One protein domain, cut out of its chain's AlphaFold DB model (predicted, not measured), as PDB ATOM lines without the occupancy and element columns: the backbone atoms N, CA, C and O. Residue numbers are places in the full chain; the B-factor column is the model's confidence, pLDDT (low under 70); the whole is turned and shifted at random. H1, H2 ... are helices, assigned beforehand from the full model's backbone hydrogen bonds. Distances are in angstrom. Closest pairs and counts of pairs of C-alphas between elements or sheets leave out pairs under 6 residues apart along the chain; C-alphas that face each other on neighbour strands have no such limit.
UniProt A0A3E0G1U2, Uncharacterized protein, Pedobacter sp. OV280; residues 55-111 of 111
ATOM      1  N   GLU A  55      31.124  27.416 -57.268       91.31
ATOM      2  CA  GLU A  55      32.450  27.387 -57.874       91.31
ATOM      3  C   GLU A  55      33.448  28.260 -57.107       91.31
ATOM      4  O   GLU A  55      34.615  27.895 -56.997       91.31
ATOM      5  N   VAL A  56      32.999  29.362 -56.487       86.94
ATOM      6  CA  VAL A  56      33.882  30.261 -55.717       86.94
ATOM      7  C   VAL A  56      34.463  29.596 -54.467       86.94
ATOM      8  O   VAL A  56      35.415  30.100 -53.874       86.94
ATOM      9  N   TYR A  57      33.898  28.460 -54.059       88.12
ATOM     10  CA  TYR A  57      34.347  27.688 -52.909       88.12
ATOM     11  C   TYR A  57      35.157  26.448 -53.291       88.12
ATOM     12  O   TYR A  57      35.670  25.769 -52.399       88.12
ATOM     13  N   GLN A  58      35.287  26.136 -54.584       92.62
ATOM     14  CA  GLN A  58      36.086  25.001 -55.037       92.62
ATOM     15  C   GLN A  58      37.553  25.184 -54.632       92.62
ATOM     16  O   GLN A  58      38.122  26.267 -54.745       92.62
ATOM     17  N   GLY A  59      38.164  24.115 -54.118       92.75
ATOM     18  CA  GLY A  59      39.545  24.138 -53.628       92.75
ATOM     19  C   GLY A  59      39.738  24.786 -52.252       92.75
ATOM     20  O   GLY A  59      40.858  24.786 -51.744       92.75
ATOM     21  N   TRP A  60      38.674  25.289 -51.616       94.19
ATOM     22  CA  TRP A  60      38.731  25.886 -50.282       94.19
ATOM     23  C   TRP A  60      38.087  24.987 -49.210       94.19
ATOM     24  O   TRP A  60      37.177  24.214 -49.513       94.19
ATOM     25  N   PRO A  61      38.511  25.080 -47.933       91.12
ATOM     26  CA  PRO A  61      37.909  24.307 -46.844       91.12
ATOM     27  C   PRO A  61      36.396  24.540 -46.703       91.12
ATOM     28  O   PRO A  61      35.924  25.653 -46.883       91.12
ATOM     29  N   ALA A  62      35.618  23.541 -46.282       85.62
ATOM     30  CA  ALA A  62      34.172  23.732 -46.081       85.62
ATOM     31  C   ALA A  62      33.849  24.768 -44.978       85.62
ATOM     32  O   ALA A  62      32.890  25.538 -45.081       85.62
ATOM     33  N   PHE A  63      34.668  24.818 -43.921       85.50
ATOM     34  CA  PHE A  63      34.498  25.760 -42.816       85.50
ATOM     35  C   PHE A  63      34.789  27.201 -43.258       85.50
ATOM     36  O   PHE A  63      35.912  27.534 -43.636       85.50
ATOM     37  N   SER A  64      33.791  28.085 -43.158       82.94
ATOM     38  CA  SER A  64      33.897  29.496 -43.563       82.94
ATOM     39  C   SER A  64      35.035  30.248 -42.874       82.94
ATOM     40  O   SER A  64      35.725  31.013 -43.537       82.94
ATOM     41  N   GLY A  65      35.292  29.999 -41.585       83.44
ATOM     42  CA  GLY A  65      36.398  30.649 -40.878       83.44
ATOM     43  C   GLY A  65      37.757  30.331 -41.505       83.44
ATOM     44  O   GLY A  65      38.549  31.237 -41.751       83.44
ATOM     45  N   ALA A  66      37.995  29.064 -41.856       87.88
ATOM     46  CA  ALA A  66      39.218  28.657 -42.545       87.88
ATOM     47  C   ALA A  66      39.304  29.245 -43.962       87.88
ATOM     48  O   ALA A  66      40.385  29.667 -44.372       87.88
ATOM     49  N   ARG A  67      38.181  29.344 -44.692       91.75
ATOM     50  CA  ARG A  67      38.149  30.013 -46.007       91.75
ATOM     51  C   ARG A  67      38.523  31.483 -45.914       91.75
ATOM     52  O   ARG A  67      39.370  31.931 -46.675       91.75
ATOM     53  N   ASN A  68      37.936  32.217 -44.971       88.44
ATOM     54  CA  ASN A  68      38.197  33.646 -44.799       88.44
ATOM     55  C   ASN A  68      39.685  33.911 -44.539       88.44
ATOM     56  O   ASN A  68      40.287  34.767 -45.186       88.44
ATOM     57  N   VAL A  69      40.287  33.127 -43.639       92.38
ATOM     58  CA  VAL A  69      41.724  33.204 -43.347       92.38
ATOM     59  C   VAL A  69      42.546  32.844 -44.585       92.38
ATOM     60  O   VAL A  69      43.464  33.571 -44.954       92.38
ATOM     61  N   GLY A  70      42.189  31.759 -45.268       94.56
ATOM     62  CA  GLY A  70      42.869  31.315 -46.479       94.56
ATOM     63  C   GLY A  70      42.871  32.359 -47.603       94.56
ATOM     64  O   GLY A  70      43.921  32.630 -48.187       94.56
ATOM     65  N   HIS A  71      41.733  33.007 -47.866       92.94
ATOM     66  CA  HIS A  71      41.635  34.080 -48.859       92.94
ATOM     67  C   HIS A  71      42.495  35.296 -48.497       92.94
ATOM     68  O   HIS A  71      43.092  35.902 -49.389       92.94
ATOM     69  N   LEU A  72      42.602  35.643 -47.209       94.62
ATOM     70  CA  LEU A  72      43.480  36.723 -46.760       94.62
ATOM     71  C   LEU A  72      44.952  36.396 -47.055       94.62
ATOM     72  O   LEU A  72      45.648  37.210 -47.659       94.62
ATOM     73  N   TYR A  73      45.406  35.188 -46.716       95.62
ATOM     74  CA  TYR A  73      46.771  34.754 -47.029       95.62
ATOM     75  C   TYR A  73      47.044  34.705 -48.535       95.62
ATOM     76  O   TYR A  73      48.131  35.085 -48.965       95.62
ATOM     77  N   ALA A  74      46.073  34.282 -49.348       95.06
ATOM     78  CA  ALA A  74      46.220  34.285 -50.800       95.06
ATOM     79  C   ALA A  74      46.421  35.703 -51.359       95.06
ATOM     80  O   ALA A  74      47.287  35.894 -52.214       95.06
ATOM     81  N   ARG A  75      45.688  36.700 -50.843       95.69
ATOM     82  CA  ARG A  75      45.877  38.116 -51.210       95.69
ATOM     83  C   ARG A  75      47.245  38.633 -50.791       95.69
ATOM     84  O   ARG A  75      47.957  39.171 -51.625       95.69
ATOM     85  N   ILE A  76      47.661  38.383 -49.548       95.56
ATOM     86  CA  ILE A  76      48.995  38.778 -49.062       95.56
ATOM     87  C   ILE A  76      50.091  38.159 -49.940       95.56
ATOM     88  O   ILE A  76      51.035  38.832 -50.346       95.56
ATOM     89  N   ALA A  77      49.962  36.876 -50.278       96.38
ATOM     90  CA  ALA A  77      50.933  36.199 -51.124       96.38
ATOM     91  C   ALA A  77      50.959  36.767 -52.554       96.38
ATOM     92  O   ALA A  77      52.035  36.864 -53.144       96.38
ATOM     93  N   ALA A  78      49.808  37.151 -53.114       96.44
ATOM     94  CA  ALA A  78      49.738  37.842 -54.400       96.44
ATOM     95  C   ALA A  78      50.396  39.229 -54.322       96.44
ATOM     96  O   ALA A  78      51.209  39.570 -55.177       96.44
ATOM     97  N   ASP A  79      50.133  39.992 -53.264       96.06
ATOM     98  CA  ASP A  79      50.732  41.309 -53.054       96.06
ATOM     99  C   ASP A  79      52.261  41.240 -52.988       96.06
ATOM    100  O   ASP A  79      52.936  42.066 -53.598       96.06
ATOM    101  N   ILE A  80      52.812  40.219 -52.321       95.50
ATOM    102  CA  ILE A  80      54.261  39.987 -52.236       95.50
ATOM    103  C   ILE A  80      54.846  39.565 -53.588       95.50
ATOM    104  O   ILE A  80      55.918  40.028 -53.968       95.50
ATOM    105  N   ARG A  81      54.177  38.658 -54.308       97.06
ATOM    106  CA  ARG A  81      54.731  38.055 -55.532       97.06
ATOM    107  C   ARG A  81      54.601  38.944 -56.762       97.06
ATOM    108  O   ARG A  81      55.492  38.923 -57.603       97.06
ATOM    109  N   ILE A  82      53.482  39.655 -56.895       95.31
ATOM    110  CA  ILE A  82      53.125  40.397 -58.114       95.31
ATOM    111  C   ILE A  82      52.756  41.866 -57.858       95.31
ATOM    112  O   ILE A  82      52.375  42.561 -58.793       95.31
ATOM    113  N   GLY A  83      52.863  42.361 -56.620       91.75
ATOM    114  CA  GLY A  83      52.668  43.782 -56.306       91.75
ATOM    115  C   GLY A  83      51.212  44.265 -56.313       91.75
ATOM    116  O   GLY A  83      50.982  45.465 -56.426       91.75
ATOM    117  N   LEU A  84      50.236  43.357 -56.187       85.62
ATOM    118  CA  LEU A  84      48.802  43.629 -56.375       85.62
ATOM    119  C   LEU A  84      48.172  44.591 -55.337       85.62
ATOM    120  O   LEU A  84      47.136  45.179 -55.632       85.62
ATOM    121  N   ARG A  85      48.790  44.776 -54.156       90.31
ATOM    122  CA  ARG A  85      48.305  45.612 -53.026       90.31
ATOM    123  C   ARG A  85      46.786  45.499 -52.783       90.31
ATOM    124  O   ARG A  85      46.069  46.494 -52.747       90.31
ATOM    125  N   SER A  86      46.310  44.269 -52.643       93.69
ATOM    126  CA  SER A  86      44.904  43.883 -52.503       93.69
ATOM    127  C   SER A  86      44.521  43.382 -51.110       93.69
ATOM    128  O   SER A  86      43.330  43.256 -50.806       93.69
ATOM    129  N   ALA A  87      45.492  43.041 -50.263       95.50
ATOM    130  CA  ALA A  87      45.242  42.709 -48.872       95.50
ATOM    131  C   ALA A  87      44.942  43.988 -48.067       95.50
ATOM    132  O   ALA A  87      45.543  45.029 -48.336       95.50
ATOM    133  N   PRO A  88      44.053  43.916 -47.057       95.00
ATOM    134  CA  PRO A  88      43.855  45.015 -46.122       95.00
ATOM    135  C   PRO A  88      45.178  45.462 -45.493       95.00
ATOM    136  O   PRO A  88      46.011  44.646 -45.093       95.00
ATOM    137  N   SER A  89      45.346  46.771 -45.407       92.94
ATOM    138  CA  SER A  89      46.485  47.455 -44.816       92.94
ATOM    139  C   SER A  89      46.313  47.661 -43.308       92.94
ATOM    140  O   SER A  89      45.261  47.402 -42.721       92.94
ATOM    141  N   PHE A  90      47.353  48.194 -42.665       93.06
ATOM    142  CA  PHE A  90      47.261  48.632 -41.273       93.06
ATOM    143  C   PHE A  90      46.207  49.731 -41.076       93.06
ATOM    144  O   PHE A  90      45.462  49.695 -40.101       93.06
ATOM    145  N   SER A  91      46.105  50.675 -42.018       95.75
ATOM    146  CA  SER A  91      45.114  51.754 -41.964       95.75
ATOM    147  C   SER A  91      43.681  51.222 -41.993       95.75
ATOM    148  O   SER A  91      42.838  51.735 -41.262       95.75
ATOM    149  N   ASP A  92      43.418  50.149 -42.746       93.94
ATOM    150  CA  ASP A  92      42.108  49.482 -42.738       93.94
ATOM    151  C   ASP A  92      41.796  48.878 -41.359       93.94
ATOM    152  O   ASP A  92      40.666  48.952 -40.875       93.94
ATOM    153  N   GLY A  93      42.811  48.328 -40.686       92.06
ATOM    154  CA  GLY A  93      42.692  47.836 -39.314       92.06
ATOM    155  C   GLY A  93      42.386  48.943 -38.301       92.06
ATOM    156  O   GLY A  93      41.550  48.747 -37.419       92.06
ATOM    157  N   VAL A  94      43.016  50.112 -38.445       95.62
ATOM    158  CA  VAL A  94      42.731  51.291 -37.608       95.62
ATOM    159  C   VAL A  94      41.291  51.757 -37.813       95.62
ATOM    160  O   VAL A  94      40.565  51.909 -36.835       95.62
ATOM    161  N   ALA A  95      40.849  51.893 -39.065       92.00
ATOM    162  CA  ALA A  95      39.479  52.293 -39.375       92.00
ATOM    163  C   ALA A  95      38.447  51.309 -38.792       92.00
ATOM    164  O   ALA A  95      37.447  51.724 -38.202       92.00
ATOM    165  N   LEU A  96      38.710  49.999 -38.890       91.12
ATOM    166  CA  LEU A  96      37.862  48.977 -38.274       91.12
ATOM    167  C   LEU A  96      37.814  49.121 -36.746       91.12
ATOM    168  O   LEU A  96      36.739  49.042 -36.154       91.12
ATOM    169  N   TYR A  97      38.961  49.336 -36.104       92.00
ATOM    170  CA  TYR A  97      39.034  49.515 -34.656       92.00
ATOM    171  C   TYR A  97      38.266  50.758 -34.187       92.00
ATOM    172  O   TYR A  97      37.514  50.693 -33.212       92.00
ATOM    173  N   GLU A  98      38.409  51.881 -34.889       92.94
ATOM    174  CA  GLU A  98      37.682  53.118 -34.593       92.94
ATOM    175  C   GLU A  98      36.170  52.936 -34.745       92.94
ATOM    176  O   GLU A  98      35.408  53.384 -33.885       92.94
ATOM    177  N   LEU A  99      35.732  52.227 -35.790       87.75
ATOM    178  CA  LEU A  99      34.326  51.885 -35.993       87.75
ATOM    179  C   LEU A  99      33.780  51.044 -34.834       87.75
ATOM    180  O   LEU A  99      32.760  51.401 -34.247       87.75
ATOM    181  N   VAL A 100      34.471  49.962 -34.460       87.50
ATOM    182  CA  VAL A 100      34.076  49.111 -33.322       87.50
ATOM    183  C   VAL A 100      34.028  49.927 -32.031       87.50
ATOM    184  O   VAL A 100      33.059  49.847 -31.282       87.50
ATOM    185  N   THR A 101      35.010  50.799 -31.817       89.00
ATOM    186  CA  THR A 101      35.055  51.681 -30.646       89.00
ATOM    187  C   THR A 101      33.867  52.650 -30.611       89.00
ATOM    188  O   THR A 101      33.296  52.886 -29.545       89.00
ATOM    189  N   ARG A 102      33.464  53.224 -31.756       87.12
ATOM    190  CA  ARG A 102      32.259  54.071 -31.855       87.12
ATOM    191  C   ARG A 102      31.012  53.286 -31.453       87.12
ATOM    192  O   ARG A 102      30.242  53.778 -30.634       87.12
ATOM    193  N   ILE A 103      30.858  52.065 -31.969       84.12
ATOM    194  CA  ILE A 103      29.737  51.170 -31.640       84.12
ATOM    195  C   ILE A 103      29.681  50.908 -30.137       84.12
ATOM    196  O   ILE A 103      28.633  51.089 -29.520       84.12
ATOM    197  N   GLU A 104      30.805  50.509 -29.540       85.50
ATOM    198  CA  GLU A 104      30.886  50.207 -28.111       85.50
ATOM    199  C   GLU A 104      30.496  51.426 -27.269       85.50
ATOM    200  O   GLU A 104      29.643  51.324 -26.390       85.50
ATOM    201  N   ARG A 105      31.035  52.613 -27.578       84.94
ATOM    202  CA  ARG A 105      30.684  53.847 -26.854       84.94
ATOM    203  C   ARG A 105      29.206  54.210 -26.982       84.94
ATOM    204  O   ARG A 105      28.618  54.648 -25.997       84.94
ATOM    205  N   SER A 106      28.613  54.051 -28.162       79.12
ATOM    206  CA  SER A 106      27.184  54.309 -28.374       79.12
ATOM    207  C   SER A 106      26.306  53.299 -27.632       79.12
ATOM    208  O   SER A 106      25.254  53.672 -27.124       79.12
ATOM    209  N   ALA A 107      26.750  52.045 -27.499       78.44
ATOM    210  CA  ALA A 107      26.058  51.031 -26.702       78.44
ATOM    211  C   ALA A 107      26.015  51.391 -25.210       78.44
ATOM    212  O   ALA A 107      24.992  51.191 -24.566       78.44
ATOM    213  N   TYR A 108      27.108  51.945 -24.678       74.88
ATOM    214  CA  TYR A 108      27.211  52.341 -23.270       74.88
ATOM    215  C   TYR A 108      26.517  53.668 -22.928       74.88
ATOM    216  O   TYR A 108      26.341  53.958 -21.751       74.88
ATOM    217  N   LYS A 109      26.144  54.486 -23.920       61.75
ATOM    218  CA  LYS A 109      25.435  55.765 -23.711       61.75
ATOM    219  C   LYS A 109      23.909  55.660 -23.810       61.75
ATOM    220  O   LYS A 109      23.242  56.681 -23.682       61.75
ATOM    221  N   GLY A 110      23.369  54.472 -24.075       50.81
ATOM    222  CA  GLY A 110      21.930  54.228 -24.087       50.81
ATOM    223  C   GLY A 110      21.393  53.923 -22.689       50.81
ATOM    224  O   GLY A 110      21.071  52.766 -22.440       50.81
ATOM    225  N   ASP A 111      21.319  54.947 -21.833       40.72
ATOM    226  CA  ASP A 111      20.456  55.025 -20.638       40.72
ATOM    227  C   ASP A 111      19.444  56.167 -20.835       40.72
ATOM    228  O   ASP A 111      19.877  57.274 -21.245       40.72
TER     229      ASP A 111
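Overview. This is residues 55 to 111 of the 111 residues of an uncharacterized protein of Pedobacter sp. OV280 (UniProt A0A3E0G1U2). Two long helices, H1 and H2, make an open V that is not closed at its tip, joined by a link, residues 83 to 89, that folds back along the later part of H1. H2 and the tail after it, residues 90 to 111, stick out as a free arm. The printed part has 57 residues with two named helices, H1 then H2, and no named strand; the class is all helix. It is extended, with a radius of gyration of the C-alphas of 16.4 A, and flat, spanning 49 by 29 by 14 A.

Arrangement. H1, residues 64 to 82, and H2, residues 90 to 108, are apart. In both helices every O i to N i+4 pair is within hydrogen-bond range.

Along the chain. H1 begins at C-alpha 64 (33.897, 29.496, -43.563) and measures 26.5 A. H2 measures 27.2 A and ends at C-alpha 108 (27.211, 52.341, -23.270).

Size, cuts and confidence. The C-alphas of Ile 82 and Asp 111, the two farthest apart, are 51.8 A apart. The printed part has no cut, and the link from H1 to H2 is short. Residues 109 to 111 have pLDDT under 70.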